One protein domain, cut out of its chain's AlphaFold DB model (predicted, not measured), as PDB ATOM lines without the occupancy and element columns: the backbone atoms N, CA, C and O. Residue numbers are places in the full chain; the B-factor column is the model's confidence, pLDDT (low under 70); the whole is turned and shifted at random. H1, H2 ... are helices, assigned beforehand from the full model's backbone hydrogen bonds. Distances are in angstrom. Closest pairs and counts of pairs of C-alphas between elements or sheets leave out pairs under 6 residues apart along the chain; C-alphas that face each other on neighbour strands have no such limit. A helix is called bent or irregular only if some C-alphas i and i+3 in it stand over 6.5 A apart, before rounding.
ATOM      1  N   ARG A   5     -39.005  16.192 -16.483       81.69
ATOM      2  CA  ARG A   5     -39.664  17.477 -16.204       81.69
ATOM      3  C   ARG A   5     -40.852  17.744 -17.127       81.69
ATOM      4  O   ARG A   5     -41.937  18.037 -16.639       81.69
ATOM      5  N   GLU A   6     -40.672  17.582 -18.433       85.31
ATOM      6  CA  GLU A   6     -41.743  17.791 -19.416       85.31
ATOM      7  C   GLU A   6     -42.926  16.843 -19.178       85.31
ATOM      8  O   GLU A   6     -44.085  17.250 -19.183       85.31
ATOM      9  N   PHE A   7     -42.636  15.579 -18.886       85.81
ATOM     10  CA  PHE A   7     -43.661  14.578 -18.624       85.81
ATOM     11  C   PHE A   7     -44.448  14.851 -17.335       85.81
ATOM     12  O   PHE A   7     -45.670  14.704 -17.310       85.81
ATOM     13  N   ASN A   8     -43.774  15.309 -16.277       84.81
ATOM     14  CA  ASN A   8     -44.440  15.734 -15.047       84.81
ATOM     15  C   ASN A   8     -45.320  16.974 -15.266       84.81
ATOM     16  O   ASN A   8     -46.414  17.037 -14.710       84.81
ATOM     17  N   LEU A   9     -44.903  17.919 -16.118       85.62
ATOM     18  CA  LEU A   9     -45.728  19.076 -16.482       85.62
ATOM     19  C   LEU A   9     -46.990  18.657 -17.247       85.62
ATOM     20  O   LEU A   9     -48.085  19.074 -16.878       85.62
ATOM     21  N   ARG A  10     -46.865  17.762 -18.235       88.62
ATOM     22  CA  ARG A  10     -48.024  17.222 -18.967       88.62
ATOM     23  C   ARG A  10     -48.987  16.475 -18.042       88.62
ATOM     24  O   ARG A  10     -50.194  16.678 -18.109       88.62
ATOM     25  N   ARG A  11     -48.475  15.648 -17.121       90.00
ATOM     26  CA  ARG A  11     -49.312  14.998 -16.095       90.00
ATOM     27  C   ARG A  11     -50.035  16.012 -15.218       90.00
ATOM     28  O   ARG A  11     -51.215  15.833 -14.934       90.00
ATOM     29  N   ARG A  12     -49.349  17.082 -14.810       89.50
ATOM     30  CA  ARG A  12     -49.937  18.161 -14.010       89.50
ATOM     31  C   ARG A  12     -51.111  18.828 -14.734       89.50
ATOM     32  O   ARG A  12     -52.123  19.105 -14.098       89.50
ATOM     33  N   GLU A  13     -51.003  19.044 -16.043       87.94
ATOM     34  CA  GLU A  13     -52.087  19.600 -16.864       87.94
ATOM     35  C   GLU A  13     -53.274  18.642 -16.994       87.94
ATOM     36  O   GLU A  13     -54.419  19.067 -16.852       87.94
ATOM     37  N   LEU A  14     -53.010  17.345 -17.181       89.75
ATOM     38  CA  LEU A  14     -54.051  16.316 -17.274       89.75
ATOM     39  C   LEU A  14     -54.798  16.087 -15.953       89.75
ATOM     40  O   LEU A  14     -55.981  15.762 -15.969       89.75
ATOM     41  N   LEU A  15     -54.133  16.278 -14.810       89.00
ATOM     42  CA  LEU A  15     -54.758  16.171 -13.487       89.00
ATOM     43  C   LEU A  15     -55.653  17.369 -13.155       89.00
ATOM     44  O   LEU A  15     -56.628  17.222 -12.417       89.00
ATOM     45  N   ARG A  16     -55.361  18.548 -13.711       86.19
ATOM     46  CA  ARG A  16     -56.082  19.797 -13.432       86.19
ATOM     47  C   ARG A  16     -57.617  19.693 -13.532       86.19
ATOM     48  O   ARG A  16     -58.258  20.157 -12.594       86.19
ATOM     49  N   PRO A  17     -58.230  19.108 -14.585       87.00
ATOM     50  CA  PRO A  17     -59.690  18.974 -14.672       87.00
ATOM     51  C   PRO A  17     -60.293  17.976 -13.670       87.00
ATOM     52  O   PRO A  17     -61.486  18.045 -13.400       87.00
ATOM     53  N   SER A  18     -59.493  17.052 -13.127       86.62
ATOM     54  CA  SER A  18     -59.943  16.051 -12.144       86.62
ATOM     55  C   SER A  18     -59.845  16.525 -10.687       86.62
ATOM     56  O   SER A  18     -60.407  15.898  -9.792       86.62
ATOM     57  N   LEU A  19     -59.137  17.631 -10.436       85.12
ATOM     58  CA  LEU A  19     -58.990  18.224  -9.110       85.12
ATOM     59  C   LEU A  19     -60.174  19.135  -8.776       85.12
ATOM     60  O   LEU A  19     -60.736  19.806  -9.640       85.12
ATOM     61  N   ASN A  20     -60.513  19.211  -7.488       89.12
ATOM     62  CA  ASN A  20     -61.475  20.191  -6.986       89.12
ATOM     63  C   ASN A  20     -61.039  21.611  -7.403       89.12
ATOM     64  O   ASN A  20     -59.849  21.935  -7.372       89.12
ATOM     65  N   SER A  21     -62.000  22.470  -7.756       85.38
ATOM     66  CA  SER A  21     -61.756  23.843  -8.214       85.38
ATOM     67  C   SER A  21     -60.874  24.659  -7.264       85.38
ATOM     68  O   SER A  21     -60.133  25.523  -7.725       85.38
ATOM     69  N   GLN A  22     -60.910  24.372  -5.957       87.19
ATOM     70  CA  GLN A  22     -60.054  25.044  -4.973       87.19
ATOM     71  C   GLN A  22     -58.564  24.696  -5.115       87.19
ATOM     72  O   GLN A  22     -57.711  25.517  -4.792       87.19
ATOM     73  N   TYR A  23     -58.248  23.511  -5.643       85.19
ATOM     74  CA  TYR A  23     -56.879  23.020  -5.824       85.19
ATOM     75  C   TYR A  23     -56.406  23.083  -7.282       85.19
ATOM     76  O   TYR A  23     -55.221  22.901  -7.552       85.19
ATOM     77  N   ALA A  24     -57.290  23.392  -8.234       86.19
ATOM     78  CA  ALA A  24     -56.950  23.511  -9.655       86.19
ATOM     79  C   ALA A  24     -55.873  24.579  -9.947       86.19
ATOM     80  O   ALA A  24     -55.204  24.530 -10.984       86.19
ATOM     81  N   THR A  25     -55.693  25.542  -9.041       85.44
ATOM     82  CA  THR A  25     -54.636  26.564  -9.084       85.44
ATOM     83  C   THR A  25     -53.241  25.997  -8.823       85.44
ATOM     84  O   THR A  25     -52.277  26.553  -9.340       85.44
ATOM     85  N   LEU A  26     -53.112  24.868  -8.115       84.00
ATOM     86  CA  LEU A  26     -51.823  24.206  -7.861       84.00
ATOM     87  C   LEU A  26     -51.178  23.679  -9.149       84.00
ATOM     88  O   LEU A  26     -49.955  23.602  -9.254       84.00
ATOM     89  N   CYS A  27     -51.998  23.359 -10.152       86.56
ATOM     90  CA  CYS A  27     -51.548  22.911 -11.468       86.56
ATOM     91  C   CYS A  27     -51.185  24.062 -12.421       86.56
ATOM     92  O   CYS A  27     -50.870  23.804 -13.585       86.56
ATOM     93  N   ASN A  28     -51.267  25.321 -11.982       83.44
ATOM     94  CA  ASN A  28     -50.991  26.474 -12.831       83.44
ATOM     95  C   ASN A  28     -49.509  26.482 -13.276       83.44
ATOM     96  O   ASN A  28     -48.622  26.258 -12.459       83.44
ATOM     97  N   PRO A  29     -49.178  26.768 -14.547       80.50
ATOM     98  CA  PRO A  29     -47.797  27.051 -14.947       80.50
ATOM     99  C   PRO A  29     -47.099  28.106 -14.080       80.50
ATOM    100  O   PRO A  29     -45.890  28.008 -13.891       80.50
ATOM    101  N   SER A  30     -47.842  29.064 -13.519       82.06
ATOM    102  CA  SER A  30     -47.300  30.086 -12.618       82.06
ATOM    103  C   SER A  30     -46.913  29.573 -11.228       82.06
ATOM    104  O   SER A  30     -46.154  30.261 -10.552       82.06
ATOM    105  N   THR A  31     -47.413  28.415 -10.777       82.50
ATOM    106  CA  THR A  31     -46.953  27.806  -9.523       82.50
ATOM    107  C   THR A  31     -45.680  27.001  -9.812       82.50
ATOM    108  O   THR A  31     -45.729  26.010 -10.560       82.50
ATOM    109  N   PRO A  32     -44.514  27.433  -9.291       80.94
ATOM    110  CA  PRO A  32     -43.270  26.707  -9.493       80.94
ATOM    111  C   PRO A  32     -43.346  25.344  -8.800       80.94
ATOM    112  O   PRO A  32     -43.959  25.197  -7.746       80.94
ATOM    113  N   ILE A  33     -42.731  24.336  -9.416       81.44
ATOM    114  CA  ILE A  33     -42.506  23.042  -8.769       81.44
ATOM    115  C   ILE A  33     -41.203  23.191  -7.994       81.44
ATOM    116  O   ILE A  33     -40.148  23.312  -8.619       81.44
ATOM    117  N   THR A  34     -41.299  23.226  -6.671       83.62
ATOM    118  CA  THR A  34     -40.158  23.368  -5.763       83.62
ATOM    119  C   THR A  34     -39.656  21.998  -5.326       83.62
ATOM    120  O   THR A  34     -40.386  21.004  -5.379       83.62
ATOM    121  N   SER A  35     -38.387  21.932  -4.940       81.06
ATOM    122  CA  SER A  35     -37.784  20.706  -4.414       81.06
ATOM    123  C   SER A  35     -38.120  20.498  -2.936       81.06
ATOM    124  O   SER A  35     -38.312  19.365  -2.495       81.06
ATOM    125  N   GLU A  36     -38.275  21.600  -2.203       79.31
ATOM    126  CA  GLU A  36     -38.586  21.623  -0.778       79.31
ATOM    127  C   GLU A  36     -40.022  22.100  -0.510       79.31
ATOM    128  O   GLU A  36     -40.640  22.804  -1.320       79.31
ATOM    129  N   LEU A  37     -40.556  21.716   0.657       77.81
ATOM    130  CA  LEU A  37     -41.941  21.984   1.075       77.81
ATOM    131  C   LEU A  37     -42.259  23.484   1.187       77.81
ATOM    132  O   LEU A  37     -43.398  23.886   0.963       77.81
ATOM    133  N   PHE A  38     -41.257  24.298   1.520       76.44
ATOM    134  CA  PHE A  38     -41.381  25.746   1.724       76.44
ATOM    135  C   PHE A  38     -40.738  26.561   0.596       76.44
ATOM    136  O   PHE A  38     -40.452  27.741   0.770       76.44
ATOM    137  N   GLY A  39     -40.497  25.925  -0.551       83.38
ATOM    138  CA  GLY A  39     -39.807  26.548  -1.671       83.38
ATOM    139  C   GLY A  39     -38.288  26.467  -1.576       83.38
ATOM    140  O   GLY A  39     -37.729  26.125  -0.542       83.38
ATOM    141  N   ASP A  40     -37.623  26.773  -2.688       87.12
ATOM    142  CA  ASP A  40     -36.163  26.654  -2.799       87.12
ATOM    143  C   ASP A  40     -35.427  27.883  -2.209       87.12
ATOM    144  O   ASP A  40     -34.239  27.816  -1.909       87.12
ATOM    145  N   ASP A  41     -36.136  29.004  -2.007       86.56
ATOM    146  CA  ASP A  41     -35.590  30.277  -1.513       86.56
ATOM    147  C   ASP A  41     -36.352  30.776  -0.263       86.56
ATOM    148  O   ASP A  41     -36.890  31.891  -0.250       86.56
ATOM    149  N   ILE A  42     -36.393  29.982   0.813       87.25
ATOM    150  CA  ILE A  42     -37.127  30.320   2.055       87.25
ATOM    151  C   ILE A  42     -36.778  31.731   2.565       87.25
ATOM    152  O   ILE A  42     -37.666  32.519   2.890       87.25
ATOM    153  N   SER A  43     -35.493  32.102   2.575       87.56
ATOM    154  CA  SER A  43     -35.037  33.432   3.015       87.56
ATOM    155  C   SER A  43     -35.672  34.572   2.212       87.56
ATOM    156  O   SER A  43     -36.073  35.595   2.766       87.56
ATOM    157  N   LYS A  44     -35.820  34.386   0.897       88.75
ATOM    158  CA  LYS A  44     -36.426  35.373  -0.002       88.75
ATOM    159  C   LYS A  44     -37.930  35.483   0.224       88.75
ATOM    160  O   LYS A  44     -38.466  36.590   0.162       88.75
ATOM    161  N   GLU A  45     -38.613  34.368   0.472       85.50
ATOM    162  CA  GLU A  45     -40.042  34.375   0.798       85.50
ATOM    163  C   GLU A  45     -40.307  35.076   2.135       85.50
ATOM    164  O   GLU A  45     -41.186  35.938   2.208       85.50
ATOM    165  N   ILE A  46     -39.488  34.807   3.159       90.25
ATOM    166  CA  ILE A  46     -39.548  35.505   4.453       90.25
ATOM    167  C   ILE A  46     -39.397  37.019   4.256       90.25
ATOM    168  O   ILE A  46     -40.207  37.796   4.773       90.25
ATOM    169  N   ASP A  47     -38.418  37.454   3.459       90.81
ATOM    170  CA  ASP A  47     -38.205  38.871   3.156       90.81
ATOM    171  C   ASP A  47     -39.401  39.511   2.442       90.81
ATOM    172  O   ASP A  47     -39.769  40.658   2.725       90.81
ATOM    173  N   GLN A  48     -40.017  38.800   1.495       87.38
ATOM    174  CA  GLN A  48     -41.207  39.283   0.792       87.38
ATOM    175  C   GLN A  48     -42.391  39.445   1.747       87.38
ATOM    176  O   GLN A  48     -43.049  40.490   1.728       87.38
ATOM    177  N   VAL A  49     -42.623  38.465   2.625       88.25
ATOM    178  CA  VAL A  49     -43.666  38.526   3.658       88.25
ATOM    179  C   VAL A  49     -43.407  39.689   4.619       88.25
ATOM    180  O   VAL A  49     -44.318  40.470   4.908       88.25
ATOM    181  N   ALA A  50     -42.162  39.877   5.065       89.00
ATOM    182  CA  ALA A  50     -41.785  40.994   5.926       89.00
ATOM    183  C   ALA A  50     -42.074  42.352   5.261       89.00
ATOM    184  O   ALA A  50     -42.685  43.230   5.878       89.00
ATOM    185  N   LYS A  51     -41.708  42.520   3.983       89.19
ATOM    186  CA  LYS A  51     -41.978  43.745   3.206       89.19
ATOM    187  C   LYS A  51     -43.477  43.995   3.021       89.19
ATOM    188  O   LYS A  51     -43.935  45.123   3.216       89.19
ATOM    189  N   ALA A  52     -44.254  42.962   2.696       86.50
ATOM    190  CA  ALA A  52     -45.705  43.066   2.552       86.50
ATOM    191  C   ALA A  52     -46.377  43.499   3.867       86.50
ATOM    192  O   ALA A  52     -47.204  44.415   3.873       86.50
ATOM    193  N   ASN A  53     -45.955  42.926   4.997       86.00
ATOM    194  CA  ASN A  53     -46.457  43.290   6.323       86.00
ATOM    195  C   ASN A  53     -46.101  44.734   6.708       86.00
ATOM    196  O   ASN A  53     -46.933  45.449   7.269       86.00
ATOM    197  N   GLN A  54     -44.901  45.212   6.363       82.31
ATOM    198  CA  GLN A  54     -44.532  46.618   6.566       82.31
ATOM    199  C   GLN A  54     -45.447  47.570   5.785       82.31
ATOM    200  O   GLN A  54     -45.871  48.595   6.324       82.31
ATOM    201  N   LEU A  55     -45.783  47.241   4.534       76.56
ATOM    202  CA  LEU A  55     -46.714  48.032   3.727       76.56
ATOM    203  C   LEU A  55     -48.137  47.997   4.302       76.56
ATOM    204  O   LEU A  55     -48.758  49.051   4.444       76.56
ATOM    205  N   GLY A  56     -48.627  46.822   4.709       77.69
ATOM    206  CA  GLY A  56     -49.925  46.674   5.376       77.69
ATOM    207  C   GLY A  56     -50.027  47.488   6.672       77.69
ATOM    208  O   GLY A  56     -51.029  48.165   6.918       77.69
ATOM    209  N   ASN A  57     -48.958  47.521   7.471       70.19
ATOM    210  CA  ASN A  57     -48.885  48.329   8.690       70.19
ATOM    211  C   ASN A  57     -48.894  49.839   8.399       70.19
ATOM    212  O   ASN A  57     -49.591  50.589   9.082       70.19
ATOM    213  N   LYS A  58     -48.186  50.294   7.359       71.81
ATOM    214  CA  LYS A  58     -48.198  51.705   6.929       71.81
ATOM    215  C   LYS A  58     -49.560  52.139   6.374       71.81
ATOM    216  O   LYS A  58     -50.021  53.247   6.635       71.81
ATOM    217  N   LEU A  59     -50.234  51.268   5.627       66.62
ATOM    218  CA  LEU A  59     -51.564  51.549   5.075       66.62
ATOM    219  C   LEU A  59     -52.655  51.533   6.158       66.62
ATOM    220  O   LEU A  59     -53.565  52.363   6.131       66.62
ATOM    221  N   SER A  60     -52.561  50.630   7.138       64.81
ATOM    222  CA  SER A  60     -53.506  50.566   8.260       64.81
ATOM    223  C   SER A  60     -53.328  51.711   9.265       64.81
ATOM    224  O   SER A  60     -54.319  52.191   9.818       64.81
ATOM    225  N   SER A  61     -52.106  52.216   9.479       60.00
ATOM    226  CA  SER A  61     -51.875  53.394  10.328       60.00
ATOM    227  C   SER A  61     -52.435  54.678   9.704       60.00
ATOM    228  O   SER A  61     -53.082  55.462  10.401       60.00
TER     229      SER A  61
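What this domain is: This is residues 5 to 61 of the 113 residues of an uncharacterized protein of Paramuricea clavata (UniProt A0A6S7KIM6). A small head, in which the short helix H2 packs on the later part of H1, is joined by a long winding link to H3, a single free helix that sticks out as an arm and makes much of the length. Residues 34 to 39 of that link also stand free, and H3 touches no helix. The printed part has 57 residues with three named helices, in the order H1, H2, H3, and no named strand; the class is all helix. The whole is extended, with a radius of gyration of the C-alphas of 16.0 A, and elongated, spanning 46 by 24 by 15 A.

Where its parts are: Find C-alpha 5 at (-39.664, 17.477, -16.204); from there H1, residues 5 to 18, runs 20.7 A. It is irregular, but only just: C-alphas 14 and 17 are 6.8 A apart. Next comes H2, residues 24 to 27, beginning at C-alpha 24 at (-56.950, 23.511, -9.655). H3, residues 42 to 61, runs 28.6 A to C-alpha 61 at (-51.875, 53.394, 10.328).

How they stand to each other: Look first at residues 12 to 17 of H1, which alone touch H2; the closest C-alphas, those of Arg 16 and Ala 24, are 5.4 A apart. H3 is apart from H1 and from H2. In H3 every O i to N i+4 pair is within hydrogen-bond range, in H1 8 of 10 are, and H2 is too short for such a pair, its one O i to N i+3 pair being out of range.

The domain as a whole: The two C-alphas farthest apart, those of Phe 7 and Ser 61, are 49.1 A apart. The printed part has no cut. The link from H1 to H2 is tight, and that from H2 to H3, residues 28 to 41, is long. Mean pLDDT of the printed part is 83.6; look for values under 70 at residues 59 to 61.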